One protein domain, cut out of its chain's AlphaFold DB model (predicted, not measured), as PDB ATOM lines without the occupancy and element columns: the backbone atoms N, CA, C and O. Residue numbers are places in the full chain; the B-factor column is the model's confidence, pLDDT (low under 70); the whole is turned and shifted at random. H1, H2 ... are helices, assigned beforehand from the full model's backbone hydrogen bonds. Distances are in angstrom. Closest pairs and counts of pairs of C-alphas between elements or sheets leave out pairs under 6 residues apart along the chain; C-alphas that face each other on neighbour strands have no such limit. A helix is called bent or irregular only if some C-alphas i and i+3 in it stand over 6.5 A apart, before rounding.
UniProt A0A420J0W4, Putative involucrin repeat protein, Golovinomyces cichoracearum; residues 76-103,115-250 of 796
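This is residues 76 to 103 and 115 to 250 of the 796 residues of the protein "Putative involucrin repeat protein" of Golovinomyces cichoracearum (UniProt A0A420J0W4). What shape does the model have? It is a long helical hairpin, H4 and H5 side by side, with the short H1 lying across H5 and H3 set across H5 near its last residues. Residues 115 to 122 stick out there. What is it built of? The printed part has 164 residues with five named helices, H1 to H5 in order, and no named strand: all helix, extended, radius of gyration of the C-alphas 24.0 A, spans 80 by 40 by 23 A.

What does the first helix meet? H1, residues 76 to 87, touches H5, residues 198 to 249, about perpendicular at 82 degrees; the closest C-alphas, of Leu 79 and Ala 218, are 5.2 A apart. And the next two? H2, residues 95 to 103, is near H5, and only just irregular: C-alphas 96 and 99 are 7.0 A apart. H3, residues 116 to 130, touches H5 with residues 127 to 130 alone, closest C-alphas Leu 127 and Gln 244, 5.6 A. What pairs with the hub, H5? H4, residues 138 to 179, touches it as a hairpin, a shallow tilt of 22 degrees, opposite ways; the closest C-alphas, of Arg 169 and Asn 210, are 5.6 A apart. How are the backbones? Every O i to N i+4 pair is within hydrogen-bond range in H1, H3 and H4; in H2 3 of 5 are, in H5 46 of 48.

Where does H1 begin? C-alpha 76 is at (-3.646, 30.263, -22.882). How long are the hairpin's helices? H4 measures 61.4 A and H5 76.7 A, ending with C-alpha 249 at (19.977, 26.638, 23.032).

Is anything missing? Residues 104 to 114 are not printed; C-alphas 103 and 115 are 24.3 A apart. Where is confidence low? The pLDDT is under 70 in 37 residues, among them 89 to 103 and 181 to 196, the latter in the long link from H4 to H5.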
ATOM      1  N   GLY A  76      -4.321  31.187 -21.972       64.31
ATOM      2  CA  GLY A  76      -3.646  30.263 -22.882       64.31
ATOM      3  C   GLY A  76      -2.168  29.979 -22.571       64.31
ATOM      4  O   GLY A  76      -1.656  28.955 -23.008       64.31
ATOM      5  N   VAL A  77      -1.462  30.822 -21.805       72.38
ATOM      6  CA  VAL A  77      -0.082  30.544 -21.349       72.38
ATOM      7  C   VAL A  77      -0.095  29.563 -20.178       72.38
ATOM      8  O   VAL A  77       0.656  28.589 -20.204       72.38
ATOM      9  N   ALA A  78      -0.982  29.766 -19.197       69.38
ATOM     10  CA  ALA A  78      -1.179  28.813 -18.103       69.38
ATOM     11  C   ALA A  78      -1.644  27.451 -18.645       69.38
ATOM     12  O   ALA A  78      -1.025  26.425 -18.358       69.38
ATOM     13  N   LEU A  79      -2.662  27.447 -19.517       77.69
ATOM     14  CA  LEU A  79      -3.136  26.237 -20.188       77.69
ATOM     15  C   LEU A  79      -2.022  25.561 -20.997       77.69
ATOM     16  O   LEU A  79      -1.851  24.348 -20.894       77.69
ATOM     17  N   LYS A  80      -1.226  26.315 -21.767       78.12
ATOM     18  CA  LYS A  80      -0.116  25.738 -22.536       78.12
ATOM     19  C   LYS A  80       0.972  25.141 -21.644       78.12
ATOM     20  O   LYS A  80       1.521  24.113 -22.034       78.12
ATOM     21  N   SER A  81       1.253  25.706 -20.466       77.06
ATOM     22  CA  SER A  81       2.188  25.091 -19.514       77.06
ATOM     23  C   SER A  81       1.644  23.755 -19.011       77.06
ATOM     24  O   SER A  81       2.212  22.714 -19.330       77.06
ATOM     25  N   TYR A  82       0.484  23.757 -18.343       81.75
ATOM     26  CA  TYR A  82      -0.080  22.539 -17.753       81.75
ATOM     27  C   TYR A  82      -0.405  21.462 -18.799       81.75
ATOM     28  O   TYR A  82      -0.183  20.281 -18.549       81.75
ATOM     29  N   SER A  83      -0.866  21.847 -19.994       78.31
ATOM     30  CA  SER A  83      -1.051  20.923 -21.120       78.31
ATOM     31  C   SER A  83       0.279  20.306 -21.575       78.31
ATOM     32  O   SER A  83       0.346  19.094 -21.772       78.31
ATOM     33  N   SER A  84       1.367  21.086 -21.650       75.81
ATOM     34  CA  SER A  84       2.702  20.539 -21.951       75.81
ATOM     35  C   SER A  84       3.177  19.576 -20.859       75.81
ATOM     36  O   SER A  84       3.676  18.500 -21.174       75.81
ATOM     37  N   ASP A  85       2.980  19.913 -19.583       71.62
ATOM     38  CA  ASP A  85       3.364  19.066 -18.443       71.62
ATOM     39  C   ASP A  85       2.581  17.738 -18.401       71.62
ATOM     40  O   ASP A  85       3.149  16.684 -18.103       71.62
ATOM     41  N   ILE A  86       1.290  17.778 -18.757       73.50
ATOM     42  CA  ILE A  86       0.415  16.605 -18.904       73.50
ATOM     43  C   ILE A  86       0.861  15.740 -20.094       73.50
ATOM     44  O   ILE A  86       1.020  14.527 -19.950       73.50
ATOM     45  N   MET A  87       1.102  16.350 -21.260       65.62
ATOM     46  CA  MET A  87       1.490  15.644 -22.490       65.62
ATOM     47  C   MET A  87       2.907  15.058 -22.426       65.62
ATOM     48  O   MET A  87       3.154  14.003 -23.006       65.62
ATOM     49  N   ASN A  88       3.811  15.671 -21.656       70.31
ATOM     50  CA  ASN A  88       5.143  15.133 -21.358       70.31
ATOM     51  C   ASN A  88       5.117  13.917 -20.408       70.31
ATOM     52  O   ASN A  88       6.172  13.398 -20.046       70.31
ATOM     53  N   GLY A  89       3.939  13.451 -19.979       52.34
ATOM     54  CA  GLY A  89       3.797  12.205 -19.226       52.34
ATOM     55  C   GLY A  89       4.354  12.256 -17.802       52.34
ATOM     56  O   GLY A  89       4.512  11.206 -17.181       52.34
ATOM     57  N   ASN A  90       4.604  13.446 -17.242       50.88
ATOM     58  CA  ASN A  90       5.100  13.640 -15.871       50.88
ATOM     59  C   ASN A  90       3.970  13.453 -14.821       50.88
ATOM     60  O   ASN A  90       3.819  14.204 -13.853       50.88
ATOM     61  N   MET A  91       3.148  12.425 -15.045       48.25
ATOM     62  CA  MET A  91       1.980  12.007 -14.276       48.25
ATOM     63  C   MET A  91       2.404  11.247 -13.013       48.25
ATOM     64  O   MET A  91       2.335  10.023 -12.950       48.25
ATOM     65  N   GLY A  92       2.846  11.988 -11.997       42.12
ATOM     66  CA  GLY A  92       3.104  11.443 -10.664       42.12
ATOM     67  C   GLY A  92       4.133  12.237  -9.860       42.12
ATOM     68  O   GLY A  92       5.289  12.363 -10.252       42.12
ATOM     69  N   GLY A  93       3.722  12.743  -8.695       41.06
ATOM     70  CA  GLY A  93       4.623  13.024  -7.568       41.06
ATOM     71  C   GLY A  93       5.605  14.201  -7.661       41.06
ATOM     72  O   GLY A  93       6.366  14.383  -6.718       41.06
ATOM     73  N   LYS A  94       5.624  15.010  -8.733       42.78
ATOM     74  CA  LYS A  94       6.605  16.117  -8.879       42.78
ATOM     75  C   LYS A  94       6.045  17.539  -8.901       42.78
ATOM     76  O   LYS A  94       6.822  18.486  -8.897       42.78
ATOM     77  N   THR A  95       4.733  17.744  -8.856       46.00
ATOM     78  CA  THR A  95       4.162  19.107  -8.840       46.00
ATOM     79  C   THR A  95       4.331  19.812  -7.494       46.00
ATOM     80  O   THR A  95       4.693  20.984  -7.491       46.00
ATOM     81  N   GLN A  96       4.218  19.094  -6.366       46.34
ATOM     82  CA  GLN A  96       4.641  19.598  -5.045       46.34
ATOM     83  C   GLN A  96       6.105  20.067  -5.061       46.34
ATOM     84  O   GLN A  96       6.461  21.034  -4.396       46.34
ATOM     85  N   THR A  97       6.952  19.413  -5.864       39.69
ATOM     86  CA  THR A  97       8.338  19.836  -6.034       39.69
ATOM     87  C   THR A  97       8.542  20.880  -7.124       39.69
ATOM     88  O   THR A  97       9.566  21.525  -7.066       39.69
ATOM     89  N   ASN A  98       7.660  21.105  -8.106       45.84
ATOM     90  CA  ASN A  98       8.038  21.871  -9.311       45.84
ATOM     91  C   ASN A  98       7.951  23.403  -9.197       45.84
ATOM     92  O   ASN A  98       8.711  24.084  -9.883       45.84
ATOM     93  N   LEU A  99       7.143  23.963  -8.292       45.97
ATOM     94  CA  LEU A  99       7.242  25.393  -7.947       45.97
ATOM     95  C   LEU A  99       8.464  25.656  -7.049       45.97
ATOM     96  O   LEU A  99       9.280  26.530  -7.344       45.97
ATOM     97  N   LEU A 100       8.682  24.810  -6.037       43.38
ATOM     98  CA  LEU A 100       9.891  24.841  -5.204       43.38
ATOM     99  C   LEU A 100      11.172  24.480  -5.990       43.38
ATOM    100  O   LEU A 100      12.242  24.983  -5.669       43.38
ATOM    101  N   ASN A 101      11.077  23.686  -7.063       45.50
ATOM    102  CA  ASN A 101      12.166  23.389  -8.000       45.50
ATOM    103  C   ASN A 101      12.351  24.484  -9.043       45.50
ATOM    104  O   ASN A 101      13.433  24.544  -9.601       45.50
ATOM    105  N   ASN A 102      11.387  25.374  -9.290       44.25
ATOM    106  CA  ASN A 102      11.693  26.608 -10.017       44.25
ATOM    107  C   ASN A 102      12.533  27.533  -9.127       44.25
ATOM    108  O   ASN A 102      13.580  27.998  -9.564       44.25
ATOM    109  N   LEU A 103      12.177  27.682  -7.845       41.31
ATOM    110  CA  LEU A 103      13.013  28.393  -6.864       41.31
ATOM    111  C   LEU A 103      14.377  27.710  -6.619       41.31
ATOM    112  O   LEU A 103      15.365  28.394  -6.391       41.31
ATOM    113  N   ASP A 115      34.568  24.523   2.019       79.81
ATOM    114  CA  ASP A 115      35.116  25.521   2.934       79.81
ATOM    115  C   ASP A 115      34.215  25.646   4.183       79.81
ATOM    116  O   ASP A 115      33.062  26.077   4.060       79.81
ATOM    117  N   PRO A 116      34.705  25.295   5.390       79.62
ATOM    118  CA  PRO A 116      33.917  25.397   6.614       79.62
ATOM    119  C   PRO A 116      33.550  26.843   6.972       79.62
ATOM    120  O   PRO A 116      32.510  27.055   7.588       79.62
ATOM    121  N   ILE A 117      34.345  27.842   6.569       80.75
ATOM    122  CA  ILE A 117      34.071  29.260   6.853       80.75
ATOM    123  C   ILE A 117      32.845  29.717   6.056       80.75
ATOM    124  O   ILE A 117      31.967  30.390   6.595       80.75
ATOM    125  N   GLN A 118      32.731  29.284   4.794       80.94
ATOM    126  CA  GLN A 118      31.556  29.572   3.971       80.94
ATOM    127  C   GLN A 118      30.290  28.899   4.527       80.94
ATOM    128  O   GLN A 118      29.228  29.519   4.520       80.94
ATOM    129  N   ILE A 119      30.394  27.665   5.043       81.00
ATOM    130  CA  ILE A 119      29.271  27.000   5.726       81.00
ATOM    131  C   ILE A 119      28.852  27.798   6.967       81.00
ATOM    132  O   ILE A 119      27.666  28.072   7.123       81.00
ATOM    133  N   ILE A 120      29.799  28.188   7.828       82.50
ATOM    134  CA  ILE A 120      29.510  28.929   9.067       82.50
ATOM    135  C   ILE A 120      28.801  30.252   8.755       82.50
ATOM    136  O   ILE A 120      27.752  30.511   9.338       82.50
ATOM    137  N   LEU A 121      29.288  31.031   7.785       84.56
ATOM    138  CA  LEU A 121      28.657  32.295   7.384       84.56
ATOM    139  C   LEU A 121      27.239  32.096   6.816       84.56
ATOM    140  O   LEU A 121      26.333  32.872   7.123       84.56
ATOM    141  N   LEU A 122      27.020  31.055   6.004       84.44
ATOM    142  CA  LEU A 122      25.689  30.720   5.479       84.44
ATOM    143  C   LEU A 122      24.728  30.282   6.593       84.44
ATOM    144  O   LEU A 122      23.554  30.650   6.562       84.44
ATOM    145  N   VAL A 123      25.220  29.533   7.584       84.12
ATOM    146  CA  VAL A 123      24.451  29.147   8.773       84.12
ATOM    147  C   VAL A 123      24.121  30.379   9.612       84.12
ATOM    148  O   VAL A 123      22.951  30.615   9.876       84.12
ATOM    149  N   GLU A 124      25.095  31.217   9.963       83.62
ATOM    150  CA  GLU A 124      24.888  32.445  10.747       83.62
ATOM    151  C   GLU A 124      23.906  33.419  10.072       83.62
ATOM    152  O   GLU A 124      23.037  33.991  10.738       83.62
ATOM    153  N   THR A 125      23.967  33.536   8.741       86.50
ATOM    154  CA  THR A 125      22.995  34.309   7.951       86.50
ATOM    155  C   THR A 125      21.594  33.695   8.048       86.50
ATOM    156  O   THR A 125      20.646  34.388   8.405       86.50
ATOM    157  N   ALA A 126      21.448  32.384   7.825       84.50
ATOM    158  CA  ALA A 126      20.150  31.706   7.891       84.50
ATOM    159  C   ALA A 126      19.537  31.694   9.308       84.50
ATOM    160  O   ALA A 126      18.317  31.797   9.458       84.50
ATOM    161  N   LEU A 127      20.365  31.600  10.353       84.00
ATOM    162  CA  LEU A 127      19.964  31.762  11.754       84.00
ATOM    163  C   LEU A 127      19.500  33.208  12.015       84.00
ATOM    164  O   LEU A 127      18.472  33.427  12.653       84.00
ATOM    165  N   SER A 128      20.200  34.206  11.470       82.69
ATOM    166  CA  SER A 128      19.804  35.617  11.579       82.69
ATOM    167  C   SER A 128      18.469  35.904  10.882       82.69
ATOM    168  O   SER A 128      17.580  36.485  11.503       82.69
ATOM    169  N   ASP A 129      18.284  35.429   9.647       86.94
ATOM    170  CA  ASP A 129      17.055  35.614   8.857       86.94
ATOM    171  C   ASP A 129      15.830  34.914   9.476       86.94
ATOM    172  O   ASP A 129      14.704  35.405   9.378       86.94
ATOM    173  N   SER A 130      16.032  33.764  10.130       86.81
ATOM    174  CA  SER A 130      14.955  32.974  10.752       86.81
ATOM    175  C   SER A 130      14.576  33.417  12.170       86.81
ATOM    176  O   SER A 130      13.589  32.931  12.722       86.81
ATOM    177  N   LYS A 131      15.306  34.376  12.750       81.06
ATOM    178  CA  LYS A 131      15.048  34.953  14.080       81.06
ATOM    179  C   LYS A 131      13.647  35.563  14.226       81.06
ATOM    180  O   LYS A 131      13.051  35.445  15.293       81.06
ATOM    181  N   ASP A 132      13.123  36.163  13.156       81.38
ATOM    182  CA  ASP A 132      11.823  36.852  13.130       81.38
ATOM    183  C   ASP A 132      10.718  35.979  12.487       81.38
ATOM    184  O   ASP A 132       9.768  36.466  11.857       81.38
ATOM    185  N   PHE A 133      10.853  34.651  12.570       88.56
ATOM    186  CA  PHE A 133       9.855  33.709  12.066       88.56
ATOM    187  C   PHE A 133       8.842  33.315  13.144       88.56
ATOM    188  O   PHE A 133       9.172  33.067  14.299       88.56
ATOM    189  N   GLU A 134       7.578  33.261  12.734       87.62
ATOM    190  CA  GLU A 134       6.450  32.890  13.582       87.62
ATOM    191  C   GLU A 134       6.541  31.413  13.986       87.62
ATOM    192  O   GLU A 134       6.575  30.528  13.126       87.62
ATOM    193  N   ILE A 135       6.559  31.154  15.295       86.88
ATOM    194  CA  ILE A 135       6.483  29.807  15.860       86.88
ATOM    195  C   ILE A 135       5.038  29.571  16.303       86.88
ATOM    196  O   ILE A 135       4.485  30.323  17.101       86.88
ATOM    197  N   LEU A 136       4.442  28.539  15.718       89.81
ATOM    198  CA  LEU A 136       3.041  28.154  15.838       89.81
ATOM    199  C   LEU A 136       2.841  27.155  16.988       89.81
ATOM    200  O   LEU A 136       3.761  26.408  17.330       89.81
ATOM    201  N   SER A 137       1.629  27.082  17.536       91.44
ATOM    202  CA  SER A 137       1.228  25.979  18.423       91.44
ATOM    203  C   SER A 137       1.134  24.642  17.661       91.44
ATOM    204  O   SER A 137       0.894  24.648  16.449       91.44
ATOM    205  N   PRO A 138       1.307  23.475  18.318       89.19
ATOM    206  CA  PRO A 138       1.173  22.183  17.642       89.19
ATOM    207  C   PRO A 138      -0.228  21.978  17.039       89.19
ATOM    208  O   PRO A 138      -0.348  21.365  15.979       89.19
ATOM    209  N   GLU A 139      -1.267  22.554  17.650       91.69
ATOM    210  CA  GLU A 139      -2.634  22.572  17.127       91.69
ATOM    211  C   GLU A 139      -2.741  23.367  15.811       91.69
ATOM    212  O   GLU A 139      -3.261  22.845  14.826       91.69
ATOM    213  N   GLU A 140      -2.196  24.589  15.746       92.38
ATOM    214  CA  GLU A 140      -2.151  25.388  14.505       92.38
ATOM    215  C   GLU A 140      -1.301  24.720  13.415       92.38
ATOM    216  O   GLU A 140      -1.614  24.812  12.227       92.38
ATOM    217  N   VAL A 141      -0.217  24.041  13.799       92.50
ATOM    218  CA  VAL A 141       0.641  23.285  12.878       92.50
ATOM    219  C   VAL A 141      -0.133  22.139  12.229       92.50
ATOM    220  O   VAL A 141      -0.005  21.934  11.019       92.50
ATOM    221  N   ASP A 142      -0.937  21.404  12.995       91.88
ATOM    222  CA  ASP A 142      -1.772  20.328  12.458       91.88
ATOM    223  C   ASP A 142      -2.979  20.867  11.676       91.88
ATOM    224  O   ASP A 142      -3.293  20.324  10.611       91.88
ATOM    225  N   GLU A 143      -3.573  21.998  12.077       93.81
ATOM    226  CA  GLU A 143      -4.573  22.686  11.252       93.81
ATOM    227  C   GLU A 143      -3.981  23.061   9.881       93.81
ATOM    228  O   GLU A 143      -4.507  22.653   8.845       93.81
ATOM    229  N   ILE A 144      -2.822  23.724   9.847       90.62
ATOM    230  CA  ILE A 144      -2.135  24.124   8.608       90.62
ATOM    231  C   ILE A 144      -1.740  22.910   7.750       90.62
ATOM    232  O   ILE A 144      -1.823  22.982   6.520       90.62
ATOM    233  N   LYS A 145      -1.372  21.768   8.353       92.06
ATOM    234  CA  LYS A 145      -1.169  20.507   7.612       92.06
ATOM    235  C   LYS A 145      -2.465  20.012   6.968       92.06
ATOM    236  O   LYS A 145      -2.435  19.652   5.790       92.06
ATOM    237  N   THR A 146      -3.591  20.002   7.686       94.12
ATOM    238  CA  THR A 146      -4.883  19.568   7.113       94.12
ATOM    239  C   THR A 146      -5.383  20.524   6.026       94.12
ATOM    240  O   THR A 146      -5.846  20.065   4.981       94.12
ATOM    241  N   GLN A 147      -5.181  21.838   6.190       92.00
ATOM    242  CA  GLN A 147      -5.420  22.836   5.144       92.00
ATOM    243  C   GLN A 147      -4.557  22.550   3.899       92.00
ATOM    244  O   GLN A 147      -5.091  22.467   2.792       92.00
ATOM    245  N   CYS A 148      -3.250  22.297   4.061       90.31
ATOM    246  CA  CYS A 148      -2.371  21.900   2.952       90.31
ATOM    247  C   CYS A 148      -2.857  20.623   2.249       90.31
ATOM    248  O   CYS A 148      -2.904  20.589   1.022       90.31
ATOM    249  N   GLN A 149      -3.231  19.580   2.998       92.38
ATOM    250  CA  GLN A 149      -3.725  18.315   2.438       92.38
ATOM    251  C   GLN A 149      -5.035  18.502   1.657       92.38
ATOM    252  O   GLN A 149      -5.157  17.991   0.545       92.38
ATOM    253  N   SER A 150      -5.973  19.290   2.190       94.06
ATOM    254  CA  SER A 150      -7.232  19.644   1.524       94.06
ATOM    255  C   SER A 150      -6.995  20.400   0.209       94.06
ATOM    256  O   SER A 150      -7.548  20.040  -0.836       94.06
ATOM    257  N   ILE A 151      -6.093  21.391   0.212       90.56
ATOM    258  CA  ILE A 151      -5.715  22.129  -1.001       90.56
ATOM    259  C   ILE A 151      -5.020  21.197  -2.011       90.56
ATOM    260  O   ILE A 151      -5.363  21.230  -3.191       90.56
ATOM    261  N   ILE A 152      -4.117  20.309  -1.573       89.75
ATOM    262  CA  ILE A 152      -3.462  19.303  -2.434       89.75
ATOM    263  C   ILE A 152      -4.493  18.369  -3.085       89.75
ATOM    264  O   ILE A 152      -4.443  18.172  -4.299       89.75
ATOM    265  N   GLN A 153      -5.470  17.857  -2.331       92.44
ATOM    266  CA  GLN A 153      -6.538  17.013  -2.876       92.44
ATOM    267  C   GLN A 153      -7.377  17.767  -3.923       92.44
ATOM    268  O   GLN A 153      -7.674  17.234  -4.993       92.44
ATOM    269  N   ARG A 154      -7.715  19.037  -3.657       92.75
ATOM    270  CA  ARG A 154      -8.483  19.898  -4.572       92.75
ATOM    271  C   ARG A 154      -7.707  20.257  -5.845       92.75
ATOM    272  O   ARG A 154      -8.295  20.353  -6.925       92.75
ATOM    273  N   ILE A 155      -6.390  20.420  -5.727       90.94
ATOM    274  CA  ILE A 155      -5.448  20.561  -6.841       90.94
ATOM    275  C   ILE A 155      -5.433  19.283  -7.686       90.94
ATOM    276  O   ILE A 155      -5.565  19.358  -8.905       90.94
ATOM    277  N   GLU A 156      -5.294  18.109  -7.068       89.56
ATOM    278  CA  GLU A 156      -5.241  16.830  -7.784       89.56
ATOM    279  C   GLU A 156      -6.555  16.513  -8.501       89.56
ATOM    280  O   GLU A 156      -6.516  16.127  -9.669       89.56
ATOM    281  N   GLN A 157      -7.702  16.788  -7.874       92.50
ATOM    282  CA  GLN A 157      -9.008  16.744  -8.535       92.50
ATOM    283  C   GLN A 157      -9.059  17.701  -9.738       92.50
ATOM    284  O   GLN A 157      -9.357  17.273 -10.848       92.50
ATOM    285  N   THR A 158      -8.674  18.971  -9.559       90.06
ATOM    286  CA  THR A 158      -8.695  19.971 -10.646       90.06
ATOM    287  C   THR A 158      -7.744  19.596 -11.799       90.06
ATOM    288  O   THR A 158      -8.043  19.883 -12.957       90.06
ATOM    289  N   ARG A 159      -6.630  18.895 -11.528       90.25
ATOM    290  CA  ARG A 159      -5.768  18.313 -12.577       90.25
ATOM    291  C   ARG A 159      -6.424  17.131 -13.287       90.25
ATOM    292  O   ARG A 159      -6.300  17.037 -14.503       90.25
ATOM    293  N   GLN A 160      -7.111  16.241 -12.570       90.94
ATOM    294  CA  GLN A 160      -7.861  15.139 -13.187       90.94
ATOM    295  C   GLN A 160      -8.978  15.677 -14.094       90.94
ATOM    296  O   GLN A 160      -9.079  15.244 -15.243       90.94
ATOM    297  N   ASP A 161      -9.719  16.691 -13.635       92.25
ATOM    298  CA  ASP A 161     -10.714  17.416 -14.432       92.25
ATOM    299  C   ASP A 161     -10.080  18.018 -15.701       92.25
ATOM    300  O   ASP A 161     -10.584  17.805 -16.804       92.25
ATOM    301  N   LEU A 162      -8.936  18.709 -15.579       91.56
ATOM    302  CA  LEU A 162      -8.214  19.297 -16.717       91.56
ATOM    303  C   LEU A 162      -7.735  18.232 -17.719       91.56
ATOM    304  O   LEU A 162      -7.857  18.429 -18.926       91.56
ATOM    305  N   ILE A 163      -7.241  17.083 -17.248       88.44
ATOM    306  CA  ILE A 163      -6.843  15.952 -18.106       88.44
ATOM    307  C   ILE A 163      -8.051  15.377 -18.858       88.44
ATOM    308  O   ILE A 163      -7.918  14.982 -20.018       88.44
ATOM    309  N   ILE A 164      -9.224  15.319 -18.224       90.69
ATOM    310  CA  ILE A 164     -10.467  14.877 -18.869       90.69
ATOM    311  C   ILE A 164     -10.910  15.907 -19.916       90.69
ATOM    312  O   ILE A 164     -11.153  15.524 -21.057       90.69
ATOM    313  N   GLN A 165     -10.936  17.204 -19.591       91.25
ATOM    314  CA  GLN A 165     -11.340  18.248 -20.543       91.25
ATOM    315  C   GLN A 165     -10.373  18.381 -21.730       91.25
ATOM    316  O   GLN A 165     -10.833  18.520 -22.862       91.25
ATOM    317  N   LEU A 166      -9.058  18.229 -21.523       90.12
ATOM    318  CA  LEU A 166      -8.080  18.156 -22.617       90.12
ATOM    319  C   LEU A 166      -8.355  16.961 -23.543       90.12
ATOM    320  O   LEU A 166      -8.344  17.120 -24.761       90.12
ATOM    321  N   LYS A 167      -8.688  15.784 -22.993       91.00
ATOM    322  CA  LYS A 167      -9.095  14.615 -23.794       91.00
ATOM    323  C   LYS A 167     -10.411  14.843 -24.541       91.00
ATOM    324  O   LYS A 167     -10.521  14.402 -25.682       91.00
ATOM    325  N   CYS A 168     -11.380  15.540 -23.944       89.38
ATOM    326  CA  CYS A 168     -12.620  15.934 -24.619       89.38
ATOM    327  C   CYS A 168     -12.336  16.894 -25.783       89.38
ATOM    328  O   CYS A 168     -12.777  16.639 -26.899       89.38
ATOM    329  N   ARG A 169     -11.527  17.938 -25.563       89.75
ATOM    330  CA  ARG A 169     -11.080  18.883 -26.598       89.75
ATOM    331  C   ARG A 169     -10.366  18.168 -27.752       89.75
ATOM    332  O   ARG A 169     -10.675  18.415 -28.914       89.75
ATOM    333  N   ASP A 170      -9.467  17.235 -27.440       87.38
ATOM    334  CA  ASP A 170      -8.740  16.426 -28.426       87.38
ATOM    335  C   ASP A 170      -9.637  15.404 -29.151       87.38
ATOM    336  O   ASP A 170      -9.321  14.986 -30.269       87.38
ATOM    337  N   ALA A 171     -10.760  14.999 -28.549       89.75
ATOM    338  CA  ALA A 171     -11.790  14.197 -29.205       89.75
ATOM    339  C   ALA A 171     -12.653  15.055 -30.148       89.75
ATOM    340  O   ALA A 171     -12.825  14.671 -31.303       89.75
ATOM    341  N   THR A 172     -13.110  16.240 -29.721       87.81
ATOM    342  CA  THR A 172     -13.834  17.190 -30.586       87.81
ATOM    343  C   THR A 172     -12.969  17.624 -31.779       87.81
ATOM    344  O   THR A 172     -13.450  17.629 -32.908       87.81
ATOM    345  N   LEU A 173     -11.667  17.870 -31.573       85.69
ATOM    346  CA  LEU A 173     -10.697  18.112 -32.652       85.69
ATOM    347  C   LEU A 173     -10.673  16.977 -33.690       85.69
ATOM    348  O   LEU A 173     -10.668  17.244 -34.889       85.69
ATOM    349  N   LYS A 174     -10.696  15.711 -33.252       86.06
ATOM    350  CA  LYS A 174     -10.741  14.550 -34.159       86.06
ATOM    351  C   LYS A 174     -12.083  14.427 -34.879       86.06
ATOM    352  O   LYS A 174     -12.088  14.075 -36.051       86.06
ATOM    353  N   VAL A 175     -13.194  14.754 -34.219       85.19
ATOM    354  CA  VAL A 175     -14.527  14.811 -34.846       85.19
ATOM    355  C   VAL A 175     -14.553  15.865 -35.960       85.19
ATOM    356  O   VAL A 175     -14.919  15.542 -37.088       85.19
ATOM    357  N   ILE A 176     -14.053  17.079 -35.705       81.81
ATOM    358  CA  ILE A 176     -13.884  18.127 -36.729       81.81
ATOM    359  C   ILE A 176     -12.974  17.638 -37.868       81.81
ATOM    360  O   ILE A 176     -13.293  17.820 -39.040       81.81
ATOM    361  N   GLN A 177     -11.869  16.955 -37.554       81.81
ATOM    362  CA  GLN A 177     -10.942  16.417 -38.558       81.81
ATOM    363  C   GLN A 177     -11.531  15.249 -39.381       81.81
ATOM    364  O   GLN A 177     -11.057  14.989 -40.485       81.81
ATOM    365  N   MET A 178     -12.584  14.576 -38.894       76.00
ATOM    366  CA  MET A 178     -13.375  13.614 -39.677       76.00
ATOM    367  C   MET A 178     -14.388  14.297 -40.607       76.00
ATOM    368  O   MET A 178     -14.632  13.776 -41.693       76.00
ATOM    369  N   TYR A 179     -14.933  15.459 -40.229       76.81
ATOM    370  CA  TYR A 179     -15.733  16.295 -41.137       76.81
ATOM    371  C   TYR A 179     -14.865  16.982 -42.211       76.81
ATOM    372  O   TYR A 179     -15.305  17.125 -43.350       76.81
ATOM    373  N   PHE A 180     -13.612  17.335 -41.891       71.25
ATOM    374  CA  PHE A 180     -12.664  17.973 -42.819       71.25
ATOM    375  C   PHE A 180     -11.349  17.180 -42.979       71.25
ATOM    376  O   PHE A 180     -10.297  17.604 -42.477       71.25
ATOM    377  N   PRO A 181     -11.368  16.043 -43.706       61.41
ATOM    378  CA  PRO A 181     -10.185  15.214 -43.940       61.41
ATOM    379  C   PRO A 181      -9.168  15.929 -44.848       61.41
ATOM    380  O   PRO A 181      -9.197  15.813 -46.072       61.41
ATOM    381  N   GLY A 182      -8.251  16.675 -44.230       61.06
ATOM    382  CA  GLY A 182      -7.179  17.407 -44.917       61.06
ATOM    383  C   GLY A 182      -6.556  18.557 -44.118       61.06
ATOM    384  O   GLY A 182      -5.467  19.010 -44.467       61.06
ATOM    385  N   ILE A 183      -7.197  19.025 -43.039       60.31
ATOM    386  CA  ILE A 183      -6.681  20.141 -42.228       60.31
ATOM    387  C   ILE A 183      -5.573  19.645 -41.267       60.31
ATOM    388  O   ILE A 183      -5.826  18.726 -40.479       60.31
ATOM    389  N   PRO A 184      -4.354  20.228 -41.289       53.66
ATOM    390  CA  PRO A 184      -3.257  19.832 -40.406       53.66
ATOM    391  C   PRO A 184      -3.420  20.399 -38.986       53.66
ATOM    392  O   PRO A 184      -3.695  21.581 -38.796       53.66
ATOM    393  N   SER A 185      -3.164  19.561 -37.981       52.78
ATOM    394  CA  SER A 185      -3.548  19.743 -36.569       52.78
ATOM    395  C   SER A 185      -2.828  20.852 -35.771       52.78
ATOM    396  O   SER A 185      -2.824  20.795 -34.544       52.78
ATOM    397  N   ASN A 186      -2.146  21.802 -36.421       48.81
ATOM    398  CA  ASN A 186      -1.170  22.697 -35.772       48.81
ATOM    399  C   ASN A 186      -1.306  24.182 -36.171       48.81
ATOM    400  O   ASN A 186      -0.345  24.947 -36.105       48.81
ATOM    401  N   LEU A 187      -2.501  24.592 -36.600       45.56
ATOM    402  CA  LEU A 187      -2.916  25.995 -36.670       45.56
ATOM    403  C   LEU A 187      -4.285  26.138 -36.000       45.56
ATOM    404  O   LEU A 187      -5.080  25.200 -36.018       45.56
ATOM    405  N   ASN A 188      -4.584  27.328 -35.472       52.19
ATOM    406  CA  ASN A 188      -5.922  27.686 -34.991       52.19
ATOM    407  C   ASN A 188      -6.856  27.852 -36.203       52.19
ATOM    408  O   ASN A 188      -7.085  28.962 -36.692       52.19
ATOM    409  N   SER A 189      -7.314  26.727 -36.750       49.38
ATOM    410  CA  SER A 189      -8.014  26.651 -38.027       49.38
ATOM    411  C   SER A 189      -9.473  27.078 -37.895       49.38
ATOM    412  O   SER A 189     -10.354  26.238 -37.722       49.38
ATOM    413  N   LYS A 190      -9.730  28.380 -38.059       52.84
ATOM    414  CA  LYS A 190     -11.047  28.838 -38.518       52.84
ATOM    415  C   LYS A 190     -11.373  28.102 -39.816       52.84
ATOM    416  O   LYS A 190     -10.584  28.162 -40.765       52.84
ATOM    417  N   ILE A 191     -12.496  27.399 -39.841       55.94
ATOM    418  CA  ILE A 191     -12.943  26.640 -41.012       55.94
ATOM    419  C   ILE A 191     -13.249  27.632 -42.159       55.94
ATOM    420  O   ILE A 191     -13.761  28.724 -41.890       55.94
ATOM    421  N   PRO A 192     -12.929  27.320 -43.433       56.06
ATOM    422  CA  PRO A 192     -13.315  28.170 -44.558       56.06
ATOM    423  C   PRO A 192     -14.844  28.369 -44.597       56.06
ATOM    424  O   PRO A 192     -15.571  27.378 -44.562       56.06
ATOM    425  N   PRO A 193     -15.357  29.610 -44.702       56.09
ATOM    426  CA  PRO A 193     -16.775  29.928 -44.473       56.09
ATOM    427  C   PRO A 193     -17.730  29.511 -45.613       56.09
ATOM    428  O   PRO A 193     -18.839  30.028 -45.700       56.09
ATOM    429  N   ASP A 194     -17.298  28.610 -46.497       52.62
ATOM    430  CA  ASP A 194     -17.952  28.268 -47.772       52.62
ATOM    431  C   ASP A 194     -18.596  26.860 -47.758       52.62
ATOM    432  O   ASP A 194     -19.117  26.384 -48.763       52.62
ATOM    433  N   ILE A 195     -18.565  26.172 -46.607       58.81
ATOM    434  CA  ILE A 195     -19.218  24.868 -46.390       58.81
ATOM    435  C   ILE A 195     -20.193  25.000 -45.218       58.81
ATOM    436  O   ILE A 195     -19.820  24.894 -44.051       58.81
ATOM    437  N   ASN A 196     -21.461  25.247 -45.543       59.38
ATOM    438  CA  ASN A 196     -22.522  25.520 -44.575       59.38
ATOM    439  C   ASN A 196     -23.145  24.222 -44.011       59.38
ATOM    440  O   ASN A 196     -24.337  23.972 -44.191       59.38
ATOM    441  N   ASP A 197     -22.320  23.380 -43.379       70.31
ATOM    442  CA  ASP A 197     -22.755  22.177 -42.650       70.31
ATOM    443  C   ASP A 197     -22.926  22.508 -41.158       70.31
ATOM    444  O   ASP A 197     -21.950  22.732 -40.434       70.31
ATOM    445  N   ASP A 198     -24.177  22.551 -40.693       76.56
ATOM    446  CA  ASP A 198     -24.526  22.956 -39.326       76.56
ATOM    447  C   ASP A 198     -23.795  22.127 -38.255       76.56
ATOM    448  O   ASP A 198     -23.426  22.659 -37.206       76.56
ATOM    449  N   LYS A 199     -23.516  20.843 -38.531       76.69
ATOM    450  CA  LYS A 199     -22.849  19.922 -37.590       76.69
ATOM    451  C   LYS A 199     -21.366  20.227 -37.427       76.69
ATOM    452  O   LYS A 199     -20.825  20.105 -36.328       76.69
ATOM    453  N   ALA A 200     -20.714  20.664 -38.503       74.75
ATOM    454  CA  ALA A 200     -19.349  21.163 -38.427       74.75
ATOM    455  C   ALA A 200     -19.293  22.407 -37.528       74.75
ATOM    456  O   ALA A 200     -18.497  22.447 -36.588       74.75
ATOM    457  N   GLN A 201     -20.197  23.370 -37.746       80.31
ATOM    458  CA  GLN A 201     -20.261  24.592 -36.942       80.31
ATOM    459  C   GLN A 201     -20.664  24.324 -35.479       80.31
ATOM    460  O   GLN A 201     -20.228  25.036 -34.576       80.31
ATOM    461  N   GLU A 202     -21.489  23.309 -35.215       83.50
ATOM    462  CA  GLU A 202     -21.812  22.846 -33.862       83.50
ATOM    463  C   GLU A 202     -20.571  22.276 -33.158       83.50
ATOM    464  O   GLU A 202     -20.223  22.740 -32.071       83.50
ATOM    465  N   SER A 203     -19.816  21.388 -33.813       77.94
ATOM    466  CA  SER A 203     -18.569  20.852 -33.248       77.94
ATOM    467  C   SER A 203     -17.468  21.913 -33.046       77.94
ATOM    468  O   SER A 203     -16.717  21.832 -32.074       77.94
ATOM    469  N   GLU A 204     -17.402  22.964 -33.877       82.31
ATOM    470  CA  GLU A 204     -16.513  24.119 -33.648       82.31
ATOM    471  C   GLU A 204     -16.927  24.919 -32.394       82.31
ATOM    472  O   GLU A 204     -16.073  25.285 -31.582       82.31
ATOM    473  N   LYS A 205     -18.234  25.132 -32.168       86.94
ATOM    474  CA  LYS A 205     -18.747  25.769 -30.937       86.94
ATOM    475  C   LYS A 205     -18.436  24.927 -29.696       86.94
ATOM    476  O   LYS A 205     -18.026  25.486 -28.677       86.94
ATOM    477  N   GLU A 206     -18.583  23.602 -29.776       86.81
ATOM    478  CA  GLU A 206     -18.195  22.684 -28.697       86.81
ATOM    479  C   GLU A 206     -16.691  22.736 -28.402       86.81
ATOM    480  O   GLU A 206     -16.301  22.772 -27.233       86.81
ATOM    481  N   LEU A 207     -15.841  22.798 -29.434       87.88
ATOM    482  CA  LEU A 207     -14.394  22.945 -29.268       87.88
ATOM    483  C   LEU A 207     -14.058  24.237 -28.523       87.88
ATOM    484  O   LEU A 207     -13.308  24.189 -27.550       87.88
ATOM    485  N   ILE A 208     -14.642  25.370 -28.926       87.31
ATOM    486  CA  ILE A 208     -14.410  26.673 -28.282       87.31
ATOM    487  C   ILE A 208     -14.900  26.659 -26.824       87.31
ATOM    488  O   ILE A 208     -14.247  27.224 -25.944       87.31
ATOM    489  N   ALA A 209     -16.017  25.987 -26.532       88.94
ATOM    490  CA  ALA A 209     -16.496  25.802 -25.161       88.94
ATOM    491  C   ALA A 209     -15.555  24.911 -24.325       88.94
ATOM    492  O   ALA A 209     -15.293  25.211 -23.161       88.94
ATOM    493  N   ASN A 210     -15.015  23.839 -24.910       89.25
ATOM    494  CA  ASN A 210     -14.081  22.934 -24.237       89.25
ATOM    495  C   ASN A 210     -12.694  23.567 -24.038       89.25
ATOM    496  O   ASN A 210     -12.071  23.341 -23.002       89.25
ATOM    497  N   GLU A 211     -12.230  24.409 -24.962       89.00
ATOM    498  CA  GLU A 211     -10.993  25.182 -24.811       89.00
ATOM    499  C   GLU A 211     -11.108  26.206 -23.673       89.00
ATOM    500  O   GLU A 211     -10.254  26.212 -22.786       89.00
ATOM    501  N   LYS A 212     -12.215  26.963 -23.597       90.19
ATOM    502  CA  LYS A 212     -12.500  27.857 -22.457       90.19
ATOM    503  C   LYS A 212     -12.538  27.117 -21.118       90.19
ATOM    504  O   LYS A 212     -11.908  27.561 -20.167       90.19
ATOM    505  N   ARG A 213     -13.187  25.948 -21.047       91.50
ATOM    506  CA  ARG A 213     -13.180  25.098 -19.835       91.50
ATOM    507  C   ARG A 213     -11.768  24.652 -19.447       91.50
ATOM    508  O   ARG A 213     -11.454  24.588 -18.261       91.50
ATOM    509  N   CYS A 214     -10.905  24.357 -20.420       89.81
ATOM    510  CA  CYS A 214      -9.501  24.041 -20.155       89.81
ATOM    511  C   CYS A 214      -8.733  25.266 -19.624       89.81
ATOM    512  O   CYS A 214      -7.953  25.126 -18.684       89.81
ATOM    513  N   GLU A 215      -8.970  26.460 -20.176       90.75
ATOM    514  CA  GLU A 215      -8.397  27.718 -19.677       90.75
ATOM    515  C   GLU A 215      -8.864  28.041 -18.247       90.75
ATOM    516  O   GLU A 215      -8.038  28.312 -17.378       90.75
ATOM    517  N   GLU A 216     -10.165  27.940 -17.966       91.44
ATOM    518  CA  GLU A 216     -10.756  28.136 -16.635       91.44
ATOM    519  C   GLU A 216     -10.174  27.163 -15.598       91.44
ATOM    520  O   GLU A 216      -9.790  27.575 -14.500       91.44
ATOM    521  N   LEU A 217     -10.040  25.877 -15.948       91.69
ATOM    522  CA  LEU A 217      -9.420  24.871 -15.081       91.69
ATOM    523  C   LEU A 217      -7.919  25.116 -14.877       91.69
ATOM    524  O   LEU A 217      -7.434  24.929 -13.763       91.69
ATOM    525  N   ALA A 218      -7.190  25.582 -15.895       89.12
ATOM    526  CA  ALA A 218      -5.781  25.962 -15.773       89.12
ATOM    527  C   ALA A 218      -5.584  27.199 -14.874       89.12
ATOM    528  O   ALA A 218      -4.681  27.217 -14.036       89.12
ATOM    529  N   ILE A 219      -6.457  28.207 -14.981       88.38
ATOM    530  CA  ILE A 219      -6.460  29.387 -14.100       88.38
ATOM    531  C   ILE A 219      -6.796  28.979 -12.661       88.38
ATOM    532  O   ILE A 219      -6.115  29.406 -11.727       88.38
ATOM    533  N   LYS A 220      -7.816  28.137 -12.461       90.31
ATOM    534  CA  LYS A 220      -8.204  27.602 -11.146       90.31
ATOM    535  C   LYS A 220      -7.074  26.784 -10.516       90.31
ATOM    536  O   LYS A 220      -6.806  26.935  -9.327       90.31
ATOM    537  N   LEU A 221      -6.389  25.958 -11.307       89.81
ATOM    538  CA  LEU A 221      -5.229  25.182 -10.874       89.81
ATOM    539  C   LEU A 221      -4.084  26.091 -10.408       89.81
ATOM    540  O   LEU A 221      -3.576  25.893  -9.308       89.81
ATOM    541  N   PHE A 222      -3.746  27.126 -11.183       88.06
ATOM    542  CA  PHE A 222      -2.732  28.117 -10.810       88.06
ATOM    543  C   PHE A 222      -3.074  28.857  -9.508       88.06
ATOM    544  O   PHE A 222      -2.204  29.047  -8.659       88.06
ATOM    545  N   HIS A 223      -4.340  29.238  -9.308       88.56
ATOM    546  CA  HIS A 223      -4.772  29.883  -8.064       88.56
ATOM    547  C   HIS A 223      -4.681  28.940  -6.861       88.56
ATOM    548  O   HIS A 223      -4.129  29.338  -5.842       88.56
ATOM    549  N   LEU A 224      -5.125  27.686  -6.987       88.94
ATOM    550  CA  LEU A 224      -4.985  26.693  -5.916       88.94
ATOM    551  C   LEU A 224      -3.507  26.382  -5.610       88.94
ATOM    552  O   LEU A 224      -3.134  26.231  -4.449       88.94
ATOM    553  N   GLU A 225      -2.641  26.329  -6.627       87.56
ATOM    554  CA  GLU A 225      -1.191  26.173  -6.447       87.56
ATOM    555  C   GLU A 225      -0.560  27.394  -5.749       87.56
ATOM    556  O   GLU A 225       0.276  27.210  -4.864       87.56
ATOM    557  N   LYS A 226      -1.002  28.628  -6.046       87.19
ATOM    558  CA  LYS A 226      -0.618  29.835  -5.287       87.19
ATOM    559  C   LYS A 226      -1.117  29.766  -3.837       87.19
ATOM    560  O   LYS A 226      -0.351  30.050  -2.917       87.19
ATOM    561  N   GLU A 227      -2.374  29.380  -3.623       88.25
ATOM    562  CA  GLU A 227      -2.978  29.228  -2.292       88.25
ATOM    563  C   GLU A 227      -2.254  28.178  -1.442       88.25
ATOM    564  O   GLU A 227      -2.121  28.382  -0.241       88.25
ATOM    565  N   LEU A 228      -1.716  27.111  -2.048       90.62
ATOM    566  CA  LEU A 228      -0.908  26.096  -1.360       90.62
ATOM    567  C   LEU A 228       0.456  26.626  -0.881       90.62
ATOM    568  O   LEU A 228       0.949  26.190   0.161       90.62
ATOM    569  N   MET A 229       1.072  27.565  -1.609       85.44
ATOM    570  CA  MET A 229       2.388  28.103  -1.240       85.44
ATOM    571  C   MET A 229       2.349  28.865   0.092       85.44
ATOM    572  O   MET A 229       3.278  28.746   0.884       85.44
ATOM    573  N   THR A 230       1.279  29.610   0.380       88.06
ATOM    574  CA  THR A 230       1.148  30.415   1.611       88.06
ATOM    575  C   THR A 230       1.245  29.585   2.910       88.06
ATOM    576  O   THR A 230       2.123  29.883   3.727       88.06
ATOM    577  N   PRO A 231       0.427  28.533   3.139       88.94
ATOM    578  CA  PRO A 231       0.534  27.689   4.326       88.94
ATOM    579  C   PRO A 231       1.815  26.842   4.332       88.94
ATOM    580  O   PRO A 231       2.398  26.660   5.400       88.94
ATOM    581  N   GLN A 232       2.322  26.394   3.173       88.50
ATOM    582  CA  GLN A 232       3.615  25.696   3.104       88.50
ATOM    583  C   GLN A 232       4.784  26.594   3.540       88.50
ATOM    584  O   GLN A 232       5.645  26.150   4.296       88.50
ATOM    585  N   VAL A 233       4.798  27.866   3.127       87.75
ATOM    586  CA  VAL A 233       5.801  28.849   3.567       87.75
ATOM    587  C   VAL A 233       5.639  29.178   5.054       87.75
ATOM    588  O   VAL A 233       6.649  29.292   5.745       87.75
ATOM    589  N   ARG A 234       4.410  29.273   5.587       88.69
ATOM    590  CA  ARG A 234       4.182  29.464   7.036       88.69
ATOM    591  C   ARG A 234       4.712  28.273   7.845       88.69
ATOM    592  O   ARG A 234       5.456  28.478   8.799       88.69
ATOM    593  N   LEU A 235       4.437  27.041   7.403       89.88
ATOM    594  CA  LEU A 235       4.958  25.816   8.016       89.88
ATOM    595  C   LEU A 235       6.493  25.733   7.941       89.88
ATOM    596  O   LEU A 235       7.125  25.387   8.936       89.88
ATOM    597  N   LEU A 236       7.098  26.100   6.805       88.44
ATOM    598  CA  LEU A 236       8.555  26.124   6.629       88.44
ATOM    599  C   LEU A 236       9.230  27.187   7.510       88.44
ATOM    600  O   LEU A 236      10.267  26.905   8.107       88.44
ATOM    601  N   ARG A 237       8.637  28.385   7.635       89.06
ATOM    602  CA  ARG A 237       9.119  29.438   8.547       89.06
ATOM    603  C   ARG A 237       9.055  28.982  10.003       89.06
ATOM    604  O   ARG A 237      10.044  29.128  10.709       89.06
ATOM    605  N   HIS A 238       7.962  28.348  10.417       89.88
ATOM    606  CA  HIS A 238       7.852  27.710  11.730       89.88
ATOM    607  C   HIS A 238       8.941  26.638  11.953       89.88
ATOM    608  O   HIS A 238       9.612  26.651  12.983       89.88
ATOM    609  N   THR A 239       9.185  25.754  10.977       88.94
ATOM    610  CA  THR A 239      10.250  24.738  11.074       88.94
ATOM    611  C   THR A 239      11.640  25.369  11.196       88.94
ATOM    612  O   THR A 239      12.438  24.923  12.016       88.94
ATOM    613  N   ALA A 240      11.927  26.427  10.434       88.56
ATOM    614  CA  ALA A 240      13.180  27.172  10.547       88.56
ATOM    615  C   ALA A 240      13.299  27.930  11.885       88.56
ATOM    616  O   ALA A 240      14.377  27.933  12.469       88.56
ATOM    617  N   GLY A 241      12.203  28.484  12.418       86.81
ATOM    618  CA  GLY A 241      12.158  29.115  13.745       86.81
ATOM    619  C   GLY A 241      12.430  28.131  14.892       86.81
ATOM    620  O   GLY A 241      13.185  28.451  15.809       86.81
ATOM    621  N   ILE A 242      11.904  26.901  14.811       86.75
ATOM    622  CA  ILE A 242      12.263  25.821  15.747       86.75
ATOM    623  C   ILE A 242      13.751  25.474  15.633       86.75
ATOM    624  O   ILE A 242      14.434  25.396  16.654       86.75
ATOM    625  N   LEU A 243      14.276  25.293  14.415       85.75
ATOM    626  CA  LEU A 243      15.696  24.982  14.213       85.75
ATOM    627  C   LEU A 243      16.600  26.086  14.788       85.75
ATOM    628  O   LEU A 243      17.542  25.779  15.516       85.75
ATOM    629  N   GLN A 244      16.249  27.352  14.554       84.69
ATOM    630  CA  GLN A 244      16.893  28.536  15.127       84.69
ATOM    631  C   GLN A 244      16.890  28.525  16.663       84.69
ATOM    632  O   GLN A 244      17.938  28.736  17.275       84.69
ATOM    633  N   MET A 245      15.758  28.215  17.309       77.12
ATOM    634  CA  MET A 245      15.724  28.033  18.767       77.12
ATOM    635  C   MET A 245      16.662  26.906  19.218       77.12
ATOM    636  O   MET A 245      17.523  27.137  20.062       77.12
ATOM    637  N   THR A 246      16.572  25.719  18.609       75.19
ATOM    638  CA  THR A 246      17.401  24.572  19.024       75.19
ATOM    639  C   THR A 246      18.902  24.804  18.832       75.19
ATOM    640  O   THR A 246      19.685  24.364  19.667       75.19
ATOM    641  N   HIS A 247      19.315  25.533  17.789       70.75
ATOM    642  CA  HIS A 247      20.722  25.879  17.574       70.75
ATOM    643  C   HIS A 247      21.210  26.942  18.571       70.75
ATOM    644  O   HIS A 247      22.356  26.896  19.026       70.75
ATOM    645  N   LYS A 248      20.338  27.883  18.951       63.31
ATOM    646  CA  LYS A 248      20.630  28.890  19.975       63.31
ATOM    647  C   LYS A 248      20.776  28.263  21.363       63.31
ATOM    648  O   LYS A 248      21.727  28.588  22.061       63.31
ATOM    649  N   ASP A 249      19.910  27.323  21.732       50.84
ATOM    650  CA  ASP A 249      19.977  26.638  23.032       50.84
ATOM    651  C   ASP A 249      21.188  25.685  23.146       50.84
ATOM    652  O   ASP A 249      21.604  25.341  24.252       50.84
ATOM    653  N   THR A 250      21.813  25.304  22.022       54.50
ATOM    654  CA  THR A 250      23.112  24.599  22.004       54.50
ATOM    655  C   THR A 250      24.345  25.510  22.075       54.50
ATOM    656  O   THR A 250      25.456  24.998  22.200       54.50
TER     657      THR A 250